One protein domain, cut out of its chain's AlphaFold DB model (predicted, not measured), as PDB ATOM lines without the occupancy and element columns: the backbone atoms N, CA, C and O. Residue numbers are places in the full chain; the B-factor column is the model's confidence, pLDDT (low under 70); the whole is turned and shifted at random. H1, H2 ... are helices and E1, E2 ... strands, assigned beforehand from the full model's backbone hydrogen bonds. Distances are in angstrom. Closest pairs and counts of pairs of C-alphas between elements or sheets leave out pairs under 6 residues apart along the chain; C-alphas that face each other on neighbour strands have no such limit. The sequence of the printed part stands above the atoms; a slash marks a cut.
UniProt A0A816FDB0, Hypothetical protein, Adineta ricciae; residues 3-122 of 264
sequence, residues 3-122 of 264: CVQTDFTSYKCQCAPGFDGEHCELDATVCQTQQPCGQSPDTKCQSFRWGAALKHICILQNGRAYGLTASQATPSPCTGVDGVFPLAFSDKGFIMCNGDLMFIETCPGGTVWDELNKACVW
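This is residues 3 to 122 of the 264 residues of the protein "Hypothetical protein" of Adineta ricciae (UniProt A0A816FDB0). Small antiparallel sheets follow one another from end to end of the domain: a two-stranded hairpin E1 E2 at one end, then a three-stranded sheet E3 E4 E5 with the short helix H1 over E3, then a second three-stranded sheet E6 E7 E8, with a small hairpin E9 E10 packed on E7 at the other end. The first hairpin is joined to the rest through the long stretch 15 to 28. The printed part has 120 residues, with one named helix and ten named strands in the order E1 E2 H1 E3 E4 E5 E6 E7 E8 E9 E10; the class is mostly strand, though under half of the residues are in named elements. The whole is compact, with a radius of gyration of the C-alphas of 15.4 A and spans of 43 by 33 by 26 A.

E1, residues 3 to 7, begins with C-alpha 3 at (29.904, 3.688, -38.304) and is 12.1 A long; E2, residues 10 to 14, is 13.6 A. H1, residues 29 to 33, is 5.9 A. E3 is residues 44 to 47, 9.6 A; E4 is 56 to 60, 12.9 A; E5 is 65 to 67, 7.1 A. E6 is 83 to 87, 12.9 A. E7, residues 90 to 98, is the longest strand at 20.9 A and bends by 65 degrees at residue 93, C-alpha (19.587, -23.957, -38.356). E8 is 101 to 106, 16.8 A. E9 is 112 to 114, 6.3 A, and E10 is 119 to 121, 6.1 A, ending with C-alpha 121 at (27.965, -30.624, -37.300).

E1 and E2 form a hairpin, with N 4 and O 12 2.9 A apart, within hydrogen-bond range. E1 is apart from E3, for instance. E3 E4 E5 is a meander, each strand the antiparallel neighbour of the one before: N 46 and O 57 are 2.8 A apart, N 58 and O 67 2.7 A. H1 is on this sheet, over E3, at a height over the sheet of 8.3 A; the closest C-alphas of H1 and E3 are those of Cys 31 and Cys 45, 5.8 A. In H1 the O i to N i+4 pair is within hydrogen-bond range. E6 E7 E8 is a second meander: N 85 and O 95 are 2.8 A apart, N 96 and O 103 2.8 A. E4 and E8 are near each other, with 8 pairs of C-alphas within 10 A. E9 and E10 form a hairpin, N 114 and O 119 2.8 A apart. The closest C-alphas of E7 and E9 are those of Asp 91 and Trp 113, 5.0 A.

The C-alphas farthest apart, those of Phe 8 and Leu 116, are 45.8 A apart. The printed part has no cut. The links E2 to H1 and E5 to E6 are long. The mean pLDDT of the printed part is 94.5, and no printed residue is under 70.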
ATOM      1  N   CYS A   3      30.280   3.656 -39.712       93.19
ATOM      2  CA  CYS A   3      29.904   3.688 -38.304       93.19
ATOM      3  C   CYS A   3      30.240   5.055 -37.720       93.19
ATOM      4  O   CYS A   3      31.348   5.559 -37.901       93.19
ATOM      5  N   VAL A   4      29.256   5.664 -37.069       93.06
ATOM      6  CA  VAL A   4      29.384   6.967 -36.419       93.06
ATOM      7  C   VAL A   4      29.225   6.776 -34.921       93.06
ATOM      8  O   VAL A   4      28.306   6.096 -34.468       93.06
ATOM      9  N   GLN A   5      30.144   7.348 -34.151       93.19
ATOM     10  CA  GLN A   5      30.026   7.374 -32.700       93.19
ATOM     11  C   GLN A   5      28.782   8.188 -32.321       93.19
ATOM     12  O   GLN A   5      28.598   9.297 -32.823       93.19
ATOM     13  N   THR A   6      27.920   7.622 -31.481       91.00
ATOM     14  CA  THR A   6      26.717   8.291 -30.973       91.00
ATOM     15  C   THR A   6      26.979   8.913 -29.606       91.00
ATOM     16  O   THR A   6      26.601  10.059 -29.401       91.00
ATOM     17  N   ASP A   7      27.721   8.219 -28.735       92.00
ATOM     18  CA  ASP A   7      28.183   8.707 -27.428       92.00
ATOM     19  C   ASP A   7      29.598   8.178 -27.125       92.00
ATOM     20  O   ASP A   7      30.171   7.400 -27.885       92.00
ATOM     21  N   PHE A   8      30.167   8.521 -25.966       90.31
ATOM     22  CA  PHE A   8      31.510   8.076 -25.560       90.31
ATOM     23  C   PHE A   8      31.719   6.553 -25.590       90.31
ATOM     24  O   PHE A   8      32.845   6.104 -25.792       90.31
ATOM     25  N   THR A   9      30.656   5.765 -25.421       91.12
ATOM     26  CA  THR A   9      30.703   4.292 -25.393       91.12
ATOM     27  C   THR A   9      29.805   3.630 -26.438       91.12
ATOM     28  O   THR A   9      29.733   2.405 -26.469       91.12
ATOM     29  N   SER A  10      29.095   4.403 -27.263       90.69
ATOM     30  CA  SER A  10      28.110   3.883 -28.214       90.69
ATOM     31  C   SER A  10      28.428   4.362 -29.629       90.69
ATOM     32  O   SER A  10      28.890   5.483 -29.847       90.69
ATOM     33  N   TYR A  11      28.180   3.507 -30.611       92.38
ATOM     34  CA  TYR A  11      28.245   3.866 -32.018       92.38
ATOM     35  C   TYR A  11      27.082   3.228 -32.757       92.38
ATOM     36  O   TYR A  11      26.506   2.237 -32.313       92.38
ATOM     37  N   LYS A  12      26.743   3.800 -33.907       93.44
ATOM     38  CA  LYS A  12      25.718   3.272 -34.796       93.44
ATOM     39  C   LYS A  12      26.271   3.162 -36.204       93.44
ATOM     40  O   LYS A  12      26.839   4.119 -36.732       93.44
ATOM     41  N   CYS A  13      26.081   2.004 -36.824       95.12
ATOM     42  CA  CYS A  13      26.465   1.787 -38.207       95.12
ATOM     43  C   CYS A  13      25.318   2.115 -39.165       95.12
ATOM     44  O   CYS A  13      24.183   1.678 -38.997       95.12
ATOM     45  N   GLN A  14      25.630   2.908 -40.186       95.19
ATOM     46  CA  GLN A  14      24.799   3.088 -41.364       95.19
ATOM     47  C   GLN A  14      25.255   2.088 -42.426       95.19
ATOM     48  O   GLN A  14      26.349   2.197 -42.998       95.19
ATOM     49  N   CYS A  15      24.422   1.079 -42.664       96.06
ATOM     50  CA  CYS A  15      24.738  -0.009 -43.577       96.06
ATOM     51  C   CYS A  15      24.562   0.388 -45.040       96.06
ATOM     52  O   CYS A  15      23.767   1.262 -45.385       96.06
ATOM     53  N   ALA A  16      25.371  -0.233 -45.902       94.31
ATOM     54  CA  ALA A  16      25.200  -0.097 -47.342       94.31
ATOM     55  C   ALA A  16      23.908  -0.820 -47.771       94.31
ATOM     56  O   ALA A  16      23.475  -1.733 -47.064       94.31
ATOM     57  N   PRO A  17      23.299  -0.457 -48.915       93.81
ATOM     58  CA  PRO A  17      22.133  -1.172 -49.431       93.81
ATOM     59  C   PRO A  17      22.384  -2.684 -49.509       93.81
ATOM     60  O   PRO A  17      23.450  -3.104 -49.959       93.81
ATOM     61  N   GLY A  18      21.412  -3.483 -49.063       93.44
ATOM     62  CA  GLY A  18      21.534  -4.942 -48.990       93.44
ATOM     63  C   GLY A  18      22.213  -5.479 -47.727       93.44
ATOM     64  O   GLY A  18      22.252  -6.690 -47.557       93.44
ATOM     65  N   PHE A  19      22.691  -4.623 -46.818       95.44
ATOM     66  CA  PHE A  19      23.278  -5.039 -45.539       95.44
ATOM     67  C   PHE A  19      22.488  -4.506 -44.344       95.44
ATOM     68  O   PHE A  19      21.869  -3.441 -44.425       95.44
ATOM     69  N   ASP A  20      22.538  -5.238 -43.234       94.56
ATOM     70  CA  ASP A  20      21.917  -4.880 -41.953       94.56
ATOM     71  C   ASP A  20      22.711  -5.488 -40.777       94.56
ATOM     72  O   ASP A  20      23.709  -6.179 -40.991       94.56
ATOM     73  N   GLY A  21      22.286  -5.238 -39.541       92.75
ATOM     74  CA  GLY A  21      22.961  -5.681 -38.317       92.75
ATOM     75  C   GLY A  21      23.703  -4.551 -37.609       92.75
ATOM     76  O   GLY A  21      23.859  -3.448 -38.138       92.75
ATOM     77  N   GLU A  22      24.171  -4.820 -36.390       92.06
ATOM     78  CA  GLU A  22      24.866  -3.824 -35.561       92.06
ATOM     79  C   GLU A  22      26.163  -3.337 -36.226       92.06
ATOM     80  O   GLU A  22      26.546  -2.171 -36.093       92.06
ATOM     81  N   HIS A  23      26.816  -4.215 -36.990       92.69
ATOM     82  CA  HIS A  23      28.070  -3.955 -37.694       92.69
ATOM     83  C   HIS A  23      27.935  -4.147 -39.209       92.69
ATOM     84  O   HIS A  23      28.941  -4.242 -39.916       92.69
ATOM     85  N   CYS A  24      26.703  -4.153 -39.729       94.69
ATOM     86  CA  CYS A  24      26.399  -4.382 -41.143       94.69
ATOM     87  C   CYS A  24      26.866  -5.747 -41.674       94.69
ATOM     88  O   CYS A  24      27.309  -5.858 -42.820       94.69
ATOM     89  N   GLU A  25      26.806  -6.774 -40.832       93.38
ATOM     90  CA  GLU A  25      27.279  -8.130 -41.105       93.38
ATOM     91  C   GLU A  25      26.214  -9.070 -41.697       93.38
ATOM     92  O   GLU A  25      26.550 -10.166 -42.156       93.38
ATOM     93  N   LEU A  26      24.940  -8.673 -41.676       95.12
ATOM     94  CA  LEU A  26      23.819  -9.463 -42.188       95.12
ATOM     95  C   LEU A  26      23.557  -9.135 -43.662       95.12
ATOM     96  O   LEU A  26      23.535  -7.966 -44.045       95.12
ATOM     97  N   ASP A  27      23.309 -10.162 -44.478       95.31
ATOM     98  CA  ASP A  27      22.862 -10.022 -45.867       95.31
ATOM     99  C   ASP A  27      21.345  -9.812 -45.904       95.31
ATOM    100  O   ASP A  27      20.547 -10.750 -45.914       95.31
ATOM    101  N   ALA A  28      20.946  -8.546 -45.927       95.81
ATOM    102  CA  ALA A  28      19.556  -8.122 -45.943       95.81
ATOM    103  C   ALA A  28      18.956  -8.021 -47.351       95.81
ATOM    104  O   ALA A  28      17.806  -7.595 -47.496       95.81
ATOM    105  N   THR A  29      19.690  -8.427 -48.394       95.25
ATOM    106  CA  THR A  29      19.253  -8.317 -49.793       95.25
ATOM    107  C   THR A  29      17.881  -8.946 -50.000       95.25
ATOM    108  O   THR A  29      17.003  -8.324 -50.598       95.25
ATOM    109  N   VAL A  30      17.657 -10.154 -49.475       96.06
ATOM    110  CA  VAL A  30      16.382 -10.865 -49.653       96.06
ATOM    111  C   VAL A  30      15.241 -10.144 -48.932       96.06
ATOM    112  O   VAL A  30      14.210  -9.858 -49.542       96.06
ATOM    113  N   CYS A  31      15.437  -9.788 -47.661       96.00
ATOM    114  CA  CYS A  31      14.418  -9.095 -46.876       96.00
ATOM    115  C   CYS A  31      14.053  -7.719 -47.459       96.00
ATOM    116  O   CYS A  31      12.876  -7.359 -47.470       96.00
ATOM    117  N   GLN A  32      15.030  -6.968 -47.980       93.94
ATOM    118  CA  GLN A  32      14.813  -5.617 -48.509       93.94
ATOM    119  C   GLN A  32      14.204  -5.615 -49.919       93.94
ATOM    120  O   GLN A  32      13.346  -4.784 -50.206       93.94
ATOM    121  N   THR A  33      14.628  -6.530 -50.799       94.69
ATOM    122  CA  THR A  33      14.233  -6.509 -52.222       94.69
ATOM    123  C   THR A  33      13.046  -7.409 -52.562       94.69
ATOM    124  O   THR A  33      12.297  -7.087 -53.479       94.69
ATOM    125  N   GLN A  34      12.867  -8.526 -51.848       95.44
ATOM    126  CA  GLN A  34      11.855  -9.540 -52.186       95.44
ATOM    127  C   GLN A  34      10.669  -9.547 -51.220       95.44
ATOM    128  O   GLN A  34       9.606 -10.046 -51.577       95.44
ATOM    129  N   GLN A  35      10.847  -9.016 -50.004       93.81
ATOM    130  CA  GLN A  35       9.821  -8.961 -48.953       93.81
ATOM    131  C   GLN A  35       9.048 -10.290 -48.764       93.81
ATOM    132  O   GLN A  35       7.814 -10.306 -48.755       93.81
ATOM    133  N   PRO A  36       9.745 -11.431 -48.580       96.62
ATOM    134  CA  PRO A  36       9.116 -12.758 -48.567       96.62
ATOM    135  C   PRO A  36       8.155 -12.968 -47.387       96.62
ATOM    136  O   PRO A  36       7.240 -13.789 -47.457       96.62
ATOM    137  N   CYS A  37       8.344 -12.214 -46.301       96.88
ATOM    138  CA  CYS A  37       7.532 -12.270 -45.084       96.88
ATOM    139  C   CYS A  37       6.293 -11.363 -45.136       96.88
ATOM    140  O   CYS A  37       5.571 -11.249 -44.142       96.88
ATOM    141  N   GLY A  38       6.041 -10.724 -46.283       94.06
ATOM    142  CA  GLY A  38       5.006  -9.708 -46.433       94.06
ATOM    143  C   GLY A  38       5.356  -8.408 -45.704       94.06
ATOM    144  O   GLY A  38       6.493  -8.193 -45.293       94.06
ATOM    145  N   GLN A  39       4.355  -7.538 -45.563       91.06
ATOM    146  CA  GLN A  39       4.478  -6.209 -44.942       91.06
ATOM    147  C   GLN A  39       3.569  -6.048 -43.709       91.06
ATOM    148  O   GLN A  39       3.249  -4.931 -43.311       91.06
ATOM    149  N   SER A  40       3.089  -7.157 -43.139       92.19
ATOM    150  CA  SER A  40       2.223  -7.101 -41.960       92.19
ATOM    151  C   SER A  40       3.020  -6.607 -40.746       92.19
ATOM    152  O   SER A  40       4.172  -7.008 -40.590       92.19
ATOM    153  N   PRO A  41       2.436  -5.786 -39.853       93.94
ATOM    154  CA  PRO A  41       3.113  -5.358 -38.627       93.94
ATOM    155  C   PRO A  41       3.478  -6.530 -37.704       93.94
ATOM    156  O   PRO A  41       4.440  -6.430 -36.950       93.94
ATOM    157  N   ASP A  42       2.748  -7.646 -37.794       95.00
ATOM    158  CA  ASP A  42       2.980  -8.838 -36.972       95.00
ATOM    159  C   ASP A  42       4.050  -9.782 -37.552       95.00
ATOM    160  O   ASP A  42       4.246 -10.892 -37.038       95.00
ATOM    161  N   THR A  43       4.699  -9.397 -38.660       95.81
ATOM    162  CA  THR A  43       5.746 -10.190 -39.309       95.81
ATOM    163  C   THR A  43       7.073  -9.437 -39.355       95.81
ATOM    164  O   THR A  43       7.144  -8.235 -39.594       95.81
ATOM    165  N   LYS A  44       8.165 -10.167 -39.128       96.31
ATOM    166  CA  LYS A  44       9.536  -9.657 -39.194       96.31
ATOM    167  C   LYS A  44      10.363 -10.566 -40.093       96.31
ATOM    168  O   LYS A  44      10.401 -11.776 -39.896       96.31
ATOM    169  N   CYS A  45      11.065  -9.977 -41.055       97.12
ATOM    170  CA  CYS A  45      12.081 -10.681 -41.830       97.12
ATOM    171  C   CYS A  45      13.417 -10.608 -41.086       97.12
ATOM    172  O   CYS A  45      13.939  -9.518 -40.854       97.12
ATOM    173  N   GLN A  46      13.952 -11.753 -40.676       96.62
ATOM    174  CA  GLN A  46      15.275 -11.864 -40.074       96.62
ATOM    175  C   GLN A  46      16.270 -12.299 -41.148       96.62
ATOM    176  O   GLN A  46      16.104 -13.347 -41.767       96.62
ATOM    177  N   SER A  47      17.294 -11.477 -41.361       96.06
ATOM    178  CA  SER A  47      18.397 -11.761 -42.281       96.06
ATOM    179  C   SER A  47      19.544 -12.436 -41.538       96.06
ATOM    180  O   SER A  47      19.738 -12.182 -40.347       96.06
ATOM    181  N   PHE A  48      20.326 -13.253 -42.237       95.12
ATOM    182  CA  PHE A  48      21.511 -13.906 -41.684       95.12
ATOM    183  C   PHE A  48      22.796 -13.417 -42.357       95.12
ATOM    184  O   PHE A  48      22.768 -12.694 -43.351       95.12
ATOM    185  N   ARG A  49      23.949 -13.788 -41.791       93.06
ATOM    186  CA  ARG A  49      25.270 -13.425 -42.327       93.06
ATOM    187  C   ARG A  49      25.508 -14.042 -43.704       93.06
ATOM    188  O   ARG A  49      24.998 -15.117 -44.018       93.06
ATOM    189  N   TRP A  50      26.360 -13.410 -44.506       88.38
ATOM    190  CA  TRP A  50      26.789 -13.992 -45.779       88.38
ATOM    191  C   TRP A  50      27.475 -15.352 -45.566       88.38
ATOM    192  O   TRP A  50      28.353 -15.486 -44.714       88.38
ATOM    193  N   GLY A  51      27.084 -16.365 -46.342       84.69
ATOM    194  CA  GLY A  51      27.591 -17.738 -46.195       84.69
ATOM    195  C   GLY A  51      26.927 -18.553 -45.080       84.69
ATOM    196  O   GLY A  51      27.315 -19.701 -44.858       84.69
ATOM    197  N   ALA A  52      25.922 -17.993 -44.402       88.50
ATOM    198  CA  ALA A  52      24.998 -18.769 -43.591       88.50
ATOM    199  C   ALA A  52      24.252 -19.812 -44.434       88.50
ATOM    200  O   ALA A  52      24.029 -19.638 -45.636       88.50
ATOM    201  N   ALA A  53      23.836 -20.891 -43.777       89.19
ATOM    202  CA  ALA A  53      23.112 -21.971 -44.423       89.19
ATOM    203  C   ALA A  53      21.676 -21.568 -44.831       89.19
ATOM    204  O   ALA A  53      21.137 -22.096 -45.805       89.19
ATOM    205  N   LEU A  54      21.084 -20.586 -44.141       91.50
ATOM    206  CA  LEU A  54      19.880 -19.865 -44.562       91.50
ATOM    207  C   LEU A  54      20.216 -18.397 -44.822       91.50
ATOM    208  O   LEU A  54      21.011 -17.807 -44.102       91.50
ATOM    209  N   LYS A  55      19.570 -17.786 -45.822       92.81
ATOM    210  CA  LYS A  55      19.714 -16.342 -46.097       92.81
ATOM    211  C   LYS A  55      18.803 -15.492 -45.220       92.81
ATOM    212  O   LYS A  55      19.204 -14.440 -44.734       92.81
ATOM    213  N   HIS A  56      17.575 -15.959 -45.018       95.62
ATOM    214  CA  HIS A  56      16.578 -15.290 -44.199       95.62
ATOM    215  C   HIS A  56      15.618 -16.298 -43.570       95.62
ATOM    216  O   HIS A  56      15.530 -17.453 -43.994       95.62
ATOM    217  N   ILE A  57      14.864 -15.823 -42.587       97.31
ATOM    218  CA  ILE A  57      13.688 -16.491 -42.041       97.31
ATOM    219  C   ILE A  57      12.638 -15.439 -41.686       97.31
ATOM    220  O   ILE A  57      12.951 -14.304 -41.327       97.31
ATOM    221  N   CYS A  58      11.372 -15.798 -41.812       97.69
ATOM    222  CA  CYS A  58      10.246 -14.990 -41.393       97.69
ATOM    223  C   CYS A  58       9.846 -15.382 -39.983       97.69
ATOM    224  O   CYS A  58       9.546 -16.545 -39.729       97.69
ATOM    225  N   ILE A  59       9.788 -14.400 -39.094       97.31
ATOM    226  CA  ILE A  59       9.100 -14.496 -37.813       97.31
ATOM    227  C   ILE A  59       7.694 -13.947 -38.036       97.31
ATOM    228  O   ILE A  59       7.526 -12.824 -38.507       97.31
ATOM    229  N   LEU A  60       6.687 -14.755 -37.745       96.94
ATOM    230  CA  LEU A  60       5.288 -14.494 -38.046       96.94
ATOM    231  C   LEU A  60       4.472 -14.445 -36.752       96.94
ATOM    232  O   LEU A  60       4.889 -14.967 -35.714       96.94
ATOM    233  N   GLN A  61       3.277 -13.854 -36.830       95.88
ATOM    234  CA  GLN A  61       2.293 -13.856 -35.742       95.88
ATOM    235  C   GLN A  61       2.884 -13.358 -34.408       95.88
ATOM    236  O   GLN A  61       2.681 -13.984 -33.367       95.88
ATOM    237  N   ASN A  62       3.656 -12.266 -34.442       95.31
ATOM    238  CA  ASN A  62       4.329 -11.698 -33.266       95.31
ATOM    239  C   ASN A  62       5.237 -12.692 -32.521       95.31
ATOM    240  O   ASN A  62       5.241 -12.744 -31.294       95.31
ATOM    241  N   GLY A  63       5.997 -13.508 -33.258       94.81
ATOM    242  CA  GLY A  63       6.942 -14.456 -32.656       94.81
ATOM    243  C   GLY A  63       6.354 -15.825 -32.327       94.81
ATOM    244  O   GLY A  63       7.049 -16.656 -31.754       94.81
ATOM    245  N   ARG A  64       5.096 -16.087 -32.699       95.88
ATOM    246  CA  ARG A  64       4.426 -17.372 -32.432       95.88
ATOM    247  C   ARG A  64       4.561 -18.388 -33.556       95.88
ATOM    248  O   ARG A  64       4.228 -19.554 -33.362       95.88
ATOM    249  N   ALA A  65       5.042 -17.965 -34.718       96.62
ATOM    250  CA  ALA A  65       5.299 -18.842 -35.847       96.62
ATOM    251  C   ALA A  65       6.534 -18.383 -36.628       96.62
ATOM    252  O   ALA A  65       6.960 -17.232 -36.524       96.62
ATOM    253  N   TYR A  66       7.094 -19.276 -37.433       97.62
ATOM    254  CA  TYR A  66       8.222 -18.997 -38.309       97.62
ATOM    255  C   TYR A  66       8.067 -19.681 -39.670       97.62
ATOM    256  O   TYR A  66       7.274 -20.607 -39.819       97.62
ATOM    257  N   GLY A  67       8.812 -19.218 -40.671       96.69
ATOM    258  CA  GLY A  67       8.637 -19.656 -42.055       96.69
ATOM    259  C   GLY A  67       9.675 -19.117 -43.019       96.69
ATOM    260  O   GLY A  67      10.355 -18.155 -42.701       96.69
ATOM    261  N   LEU A  68       9.775 -19.659 -44.234       95.69
ATOM    262  CA  LEU A  68      10.578 -19.018 -45.292       95.69
ATOM    263  C   LEU A  68       9.814 -17.894 -46.005       95.69
ATOM    264  O   LEU A  68      10.424 -17.006 -46.604       95.69
ATOM    265  N   THR A  69       8.485 -17.923 -45.941       96.19
ATOM    266  CA  THR A  69       7.583 -16.931 -46.532       96.19
ATOM    267  C   THR A  69       6.419 -16.653 -45.583       96.19
ATOM    268  O   THR A  69       6.183 -17.406 -44.638       96.19
ATOM    269  N   ALA A  70       5.640 -15.604 -45.857       95.38
ATOM    270  CA  ALA A  70       4.431 -15.280 -45.093       95.38
ATOM    271  C   ALA A  70       3.367 -16.396 -45.098       95.38
ATOM    272  O   ALA A  70       2.570 -16.489 -44.169       95.38
ATOM    273  N   SER A  71       3.331 -17.222 -46.150       93.44
ATOM    274  CA  SER A  71       2.362 -18.313 -46.299       93.44
ATOM    275  C   SER A  71       2.800 -19.613 -45.625       93.44
ATOM    276  O   SER A  71       1.958 -20.452 -45.316       93.44
ATOM    277  N   GLN A  72       4.099 -19.789 -45.383       93.75
ATOM    278  CA  GLN A  72       4.646 -20.973 -44.731       93.75
ATOM    279  C   GLN A  72       4.770 -20.723 -43.226       93.75
ATOM    280  O   GLN A  72       5.848 -20.411 -42.747       93.75
ATOM    281  N   ALA A  73       3.679 -20.845 -42.473       95.62
ATOM    282  CA  ALA A  73       3.707 -20.642 -41.025       95.62
ATOM    283  C   ALA A  73       3.827 -21.973 -40.269       95.62
ATOM    284  O   ALA A  73       2.884 -22.762 -40.220       95.62
ATOM    285  N   THR A  74       4.977 -22.200 -39.641       97.38
ATOM    286  CA  THR A  74       5.198 -23.271 -38.667       97.38
ATOM    287  C   THR A  74       5.096 -22.695 -37.251       97.38
ATOM    288  O   THR A  74       5.775 -21.709 -36.971       97.38
ATOM    289  N   PRO A  75       4.285 -23.269 -36.346       97.19
ATOM    290  CA  PRO A  75       4.209 -22.812 -34.957       97.19
ATOM    291  C   PRO A  75       5.564 -22.870 -34.240       97.19
ATOM    292  O   PRO A  75       6.351 -23.791 -34.462       97.19
ATOM    293  N   SER A  76       5.822 -21.900 -33.363       96.50
ATOM    294  CA  SER A  76       6.990 -21.906 -32.477       96.50
ATOM    295  C   SER A  76       6.967 -23.145 -31.567       96.50
ATOM    296  O   SER A  76       5.912 -23.446 -31.000       96.50
ATOM    297  N   PRO A  77       8.096 -23.858 -31.390       96.62
ATOM    298  CA  PRO A  77       8.191 -24.958 -30.432       96.62
ATOM    299  C   PRO A  77       8.363 -24.475 -28.983       96.62
ATOM    300  O   PRO A  77       8.306 -25.293 -28.069       96.62
ATOM    301  N   CYS A  78       8.594 -23.178 -28.755       96.50
ATOM    302  CA  CYS A  78       8.795 -22.632 -27.417       96.50
ATOM    303  C   CYS A  78       7.454 -22.547 -26.678       96.50
ATOM    304  O   CYS A  78       6.608 -21.719 -27.013       96.50
ATOM    305  N   THR A  79       7.263 -23.424 -25.691       93.69
ATOM    306  CA  THR A  79       6.041 -23.519 -24.871       93.69
ATOM    307  C   THR A  79       6.336 -23.263 -23.390       93.69
ATOM    308  O   THR A  79       5.946 -24.054 -22.528       93.69
ATOM    309  N   GLY A  80       7.096 -22.210 -23.091       93.00
ATOM    310  CA  GLY A  80       7.456 -21.824 -21.725       93.00
ATOM    311  C   GLY A  80       8.624 -22.607 -21.123       93.00
ATOM    312  O   GLY A  80       8.868 -22.502 -19.924       93.00
ATOM    313  N   VAL A  81       9.337 -23.393 -21.934       92.56
ATOM    314  CA  VAL A  81      10.498 -24.183 -21.506       92.56
ATOM    315  C   VAL A  81      11.736 -23.785 -22.294       92.56
ATOM    316  O   VAL A  81      11.690 -23.625 -23.515       92.56
ATOM    317  N   ASP A  82      12.851 -23.659 -21.584       96.62
ATOM    318  CA  ASP A  82      14.142 -23.378 -22.197       96.62
ATOM    319  C   ASP A  82      14.662 -24.622 -22.917       96.62
ATOM    320  O   ASP A  82      14.511 -25.752 -22.441       96.62
ATOM    321  N   GLY A  83      15.299 -24.429 -24.067       95.38
ATOM    322  CA  GLY A  83      15.856 -25.546 -24.818       95.38
ATOM    323  C   GLY A  83      16.256 -25.195 -26.237       95.38
ATOM    324  O   GLY A  83      16.060 -24.071 -26.699       95.38
ATOM    325  N   VAL A  84      16.821 -26.184 -26.929       96.81
ATOM    326  CA  VAL A  84      17.215 -26.060 -28.330       96.81
ATOM    327  C   VAL A  84      16.470 -27.079 -29.182       96.81
ATOM    328  O   VAL A  84      16.481 -28.287 -28.914       96.81
ATOM    329  N   PHE A  85      15.813 -26.573 -30.217       96.69
ATOM    330  CA  PHE A  85      14.875 -27.305 -31.055       96.69
ATOM    331  C   PHE A  85      15.277 -27.205 -32.529       96.69
ATOM    332  O   PHE A  85      15.834 -26.188 -32.946       96.69
ATOM    333  N   PRO A  86      14.988 -28.231 -33.340       96.31
ATOM    334  CA  PRO A  86      15.256 -28.183 -34.767       96.31
ATOM    335  C   PRO A  86      14.286 -27.224 -35.471       96.31
ATOM    336  O   PRO A  86      13.159 -26.998 -35.021       96.31
ATOM    337  N   LEU A  87      14.691 -26.711 -36.631       95.81
ATOM    338  CA  LEU A  87      13.742 -26.110 -37.566       95.81
ATOM    339  C   LEU A  87      12.905 -27.220 -38.218       95.81
ATOM    340  O   LEU A  87      13.442 -28.175 -38.769       95.81
ATOM    341  N   ALA A  88      11.577 -27.086 -38.217       95.31
ATOM    342  CA  ALA A  88      10.690 -28.163 -38.676       95.31
ATOM    343  C   ALA A  88      10.824 -28.502 -40.172       95.31
ATOM    344  O   ALA A  88      10.444 -29.588 -40.598       95.31
ATOM    345  N   PHE A  89      11.320 -27.563 -40.981       92.00
ATOM    346  CA  PHE A  89      11.413 -27.692 -42.438       92.00
ATOM    347  C   PHE A  89      12.851 -27.612 -42.967       92.00
ATOM    348  O   PHE A  89      13.049 -27.551 -44.181       92.00
ATOM    349  N   SER A  90      13.858 -27.543 -42.091       93.31
ATOM    350  CA  SER A  90      15.246 -27.361 -42.511       93.31
ATOM    351  C   SER A  90      16.236 -27.885 -41.476       93.31
ATOM    352  O   SER A  90      16.045 -27.728 -40.282       93.31
ATOM    353  N   ASP A  91      17.346 -28.435 -41.946       94.81
ATOM    354  CA  ASP A  91      18.525 -28.790 -41.154       94.81
ATOM    355  C   ASP A  91      19.560 -27.648 -41.112       94.81
ATOM    356  O   ASP A  91      20.664 -27.819 -40.614       94.81
ATOM    357  N   LYS A  92      19.258 -26.474 -41.678       94.50
ATOM    358  CA  LYS A  92      20.224 -25.370 -41.851       94.50
ATOM    359  C   LYS A  92      20.301 -24.417 -40.656       94.50
ATOM    360  O   LYS A  92      20.923 -23.353 -40.735       94.50
ATOM    361  N   GLY A  93      19.663 -24.776 -39.552       95.19
ATOM    362  CA  GLY A  93      19.587 -23.957 -38.356       95.19
ATOM    363  C   GLY A  93      18.768 -24.613 -37.257       95.19
ATOM    364  O   GLY A  93      18.286 -25.737 -37.402       95.19
ATOM    365  N   PHE A  94      18.611 -23.879 -36.167       97.00
ATOM    366  CA  PHE A  94      17.948 -24.328 -34.953       97.00
ATOM    367  C   PHE A  94      17.262 -23.161 -34.248       97.00
ATOM    368  O   PHE A  94      17.448 -21.991 -34.592       97.00
ATOM    369  N   ILE A  95      16.444 -23.496 -33.259       97.69
ATOM    370  CA  ILE A  95      15.669 -22.561 -32.457       97.69
ATOM    371  C   ILE A  95      16.134 -22.687 -31.015       97.69
ATOM    372  O   ILE A  95      16.065 -23.768 -30.438       97.69
ATOM    373  N   MET A  96      16.574 -21.585 -30.424       97.38
ATOM    374  CA  MET A  96      16.780 -21.476 -28.984       97.38
ATOM    375  C   MET A  96      15.527 -20.880 -28.353       97.38
ATOM    376  O   MET A  96      15.058 -19.824 -28.779       97.38
ATOM    377  N   CYS A  97      14.999 -21.549 -27.337       97.88
ATOM    378  CA  CYS A  97      13.880 -21.071 -26.542       97.88
ATOM    379  C   CYS A  97      14.378 -20.534 -25.203       97.88
ATOM    380  O   CYS A  97      15.172 -21.192 -24.528       97.88
ATOM    381  N   ASN A  98      13.881 -19.355 -24.832       97.12
ATOM    382  CA  ASN A  98      13.939 -18.819 -23.475       97.12
ATOM    383  C   ASN A  98      12.496 -18.526 -23.035       97.12
ATOM    384  O   ASN A  98      11.892 -17.537 -23.467       97.12
ATOM    385  N   GLY A  99      11.906 -19.445 -22.275       95.75
ATOM    386  CA  GLY A  99      10.471 -19.496 -22.015       95.75
ATOM    387  C   GLY A  99       9.661 -19.628 -23.310       95.75
ATOM    388  O   GLY A  99       9.762 -20.621 -24.028       95.75
ATOM    389  N   ASP A 100       8.842 -18.618 -23.608       95.62
ATOM    390  CA  ASP A 100       8.028 -18.541 -24.835       95.62
ATOM    391  C   ASP A 100       8.742 -17.826 -25.997       95.62
ATOM    392  O   ASP A 100       8.225 -17.770 -27.116       95.62
ATOM    393  N   LEU A 101       9.917 -17.242 -25.749       95.44
ATOM    394  CA  LEU A 101      10.649 -16.478 -26.754       95.44
ATOM    395  C   LEU A 101      11.508 -17.411 -27.604       95.44
ATOM    396  O   LEU A 101      12.405 -18.075 -27.086       95.44
ATOM    397  N   MET A 102      11.258 -17.411 -28.915       96.31
ATOM    398  CA  MET A 102      12.078 -18.127 -29.889       96.31
ATOM    399  C   MET A 102      13.161 -17.228 -30.491       96.31
ATOM    400  O   MET A 102      12.891 -16.106 -30.929       96.31
ATOM    401  N   PHE A 103      14.371 -17.765 -30.586       96.19
ATOM    402  CA  PHE A 103      15.508 -17.164 -31.275       96.19
ATOM    403  C   PHE A 103      16.000 -18.152 -32.322       96.19
ATOM    404  O   PHE A 103      16.427 -19.255 -31.988       96.19
ATOM    405  N   ILE A 104      15.898 -17.781 -33.596       96.81
ATOM    406  CA  ILE A 104      16.292 -18.657 -34.697       96.81
ATOM    407  C   ILE A 104      17.714 -18.321 -35.120       96.81
ATOM    408  O   ILE A 104      17.998 -17.176 -35.476       96.81
ATOM    409  N   GLU A 105      18.561 -19.343 -35.147       94.75
ATOM    410  CA  GLU A 105      19.945 -19.262 -35.594       94.75
ATOM    411  C   GLU A 105      20.195 -20.206 -36.764       94.75
ATOM    412  O   GLU A 105      19.550 -21.243 -36.928       94.75
ATOM    413  N   THR A 106      21.159 -19.837 -37.597       95.12
ATOM    414  CA  THR A 106      21.601 -20.646 -38.732       95.12
ATOM    415  C   THR A 106      22.915 -21.336 -38.411       95.12
ATOM    416  O   THR A 106      23.778 -20.789 -37.722       95.12
ATOM    417  N   CYS A 107      23.087 -22.541 -38.943       94.56
ATOM    418  CA  CYS A 107      24.331 -23.263 -38.790       94.56
ATOM    419  C   CYS A 107      25.465 -22.573 -39.578       94.56
ATOM    420  O   CYS A 107      25.281 -22.189 -40.741       94.56
ATOM    421  N   PRO A 108      26.646 -22.382 -38.962       91.06
ATOM    422  CA  PRO A 108      27.760 -21.692 -39.600       91.06
ATOM    423  C   PRO A 108      28.424 -22.561 -40.676       91.06
ATOM    424  O   PRO A 108      28.520 -23.777 -40.541       91.06
ATOM    425  N   GLY A 109      28.957 -21.946 -41.733       86.19
ATOM    426  CA  GLY A 109      29.951 -22.600 -42.598       86.19
ATOM    427  C   GLY A 109      29.489 -23.886 -43.296       86.19
ATOM    428  O   GLY A 109      30.280 -24.812 -43.438       86.19
ATOM    429  N   GLY A 110      28.220 -23.965 -43.709       84.50
ATOM    430  CA  GLY A 110      27.665 -25.135 -44.406       84.50
ATOM    431  C   GLY A 110      27.458 -26.375 -43.528       84.50
ATOM    432  O   GLY A 110      27.155 -27.444 -44.056       84.50
ATOM    433  N   THR A 111      27.599 -26.236 -42.208       92.75
ATOM    434  CA  THR A 111      27.206 -27.268 -41.242       92.75
ATOM    435  C   THR A 111      25.687 -27.438 -41.206       92.75
ATOM    436  O   THR A 111      24.928 -26.587 -41.687       92.75
ATOM    437  N   VAL A 112      25.242 -28.562 -40.656       95.12
ATOM    438  CA  VAL A 112      23.830 -28.928 -40.529       95.12
ATOM    439  C   VAL A 112      23.501 -29.242 -39.081       95.12
ATOM    440  O   VAL A 112      24.347 -29.724 -38.330       95.12
ATOM    441  N   TRP A 113      22.275 -28.933 -38.683       96.50
ATOM    442  CA  TRP A 113      21.761 -29.213 -37.358       96.50
ATOM    443  C   TRP A 113      21.684 -30.717 -37.137       96.50
ATOM    444  O   TRP A 113      21.058 -31.443 -37.911       96.50
ATOM    445  N   ASP A 114      22.293 -31.168 -36.054       95.75
ATOM    446  CA  ASP A 114      22.189 -32.526 -35.575       95.75
ATOM    447  C   ASP A 114      21.343 -32.578 -34.306       95.75
ATOM    448  O   ASP A 114      21.682 -31.997 -33.275       95.75
ATOM    449  N   GLU A 115      20.224 -33.289 -34.397       94.31
ATOM    450  CA  GLU A 115      19.250 -33.377 -33.313       94.31
ATOM    451  C   GLU A 115      19.748 -34.248 -32.154       94.31
ATOM    452  O   GLU A 115      19.395 -33.988 -31.003       94.31
ATOM    453  N   LEU A 116      20.589 -35.246 -32.448       93.56
ATOM    454  CA  LEU A 116      21.151 -36.157 -31.453       93.56
ATOM    455  C   LEU A 116      22.139 -35.430 -30.531       93.56
ATOM    456  O   LEU A 116      22.035 -35.522 -29.311       93.56
ATOM    457  N   ASN A 117      23.067 -34.679 -31.120       93.12
ATOM    458  CA  ASN A 117      24.111 -33.942 -30.415       93.12
ATOM    459  C   ASN A 117      23.695 -32.502 -30.067       93.12
ATOM    460  O   ASN A 117      24.449 -31.803 -29.391       93.12
ATOM    461  N   LYS A 118      22.514 -32.050 -30.519       94.62
ATOM    462  CA  LYS A 118      21.994 -30.686 -30.321       94.62
ATOM    463  C   LYS A 118      22.997 -29.606 -30.736       94.62
ATOM    464  O   LYS A 118      23.179 -28.603 -30.045       94.62
ATOM    465  N   ALA A 119      23.654 -29.827 -31.870       94.81
ATOM    466  CA  ALA A 119      24.729 -28.978 -32.361       94.81
ATOM    467  C   ALA A 119      24.756 -28.935 -33.891       94.81
ATOM    468  O   ALA A 119      24.273 -29.840 -34.563       94.81
ATOM    469  N   CYS A 120      25.365 -27.893 -34.453       95.25
ATOM    470  CA  CYS A 120      25.684 -27.875 -35.875       95.25
ATOM    471  C   CYS A 120      26.964 -28.681 -36.124       95.25
ATOM    472  O   CYS A 120      28.022 -28.357 -35.582       95.25
ATOM    473  N   VAL A 121      26.867 -29.711 -36.957       94.94
ATOM    474  CA  VAL A 121      27.965 -30.624 -37.300       94.94
ATOM    475  C   VAL A 121      28.201 -30.632 -38.807       94.94
ATOM    476  O   VAL A 121      27.389 -30.133 -39.593       94.94
ATOM    477  N   TRP A 122      29.328 -31.192 -39.241       94.00
ATOM    478  CA  TRP A 122      29.532 -31.439 -40.664       94.00
ATOM    479  C   TRP A 122      28.521 -32.475 -41.183       94.00
ATOM    480  O   TRP A 122      28.170 -33.389 -40.437       94.00
TER     481      TRP A 122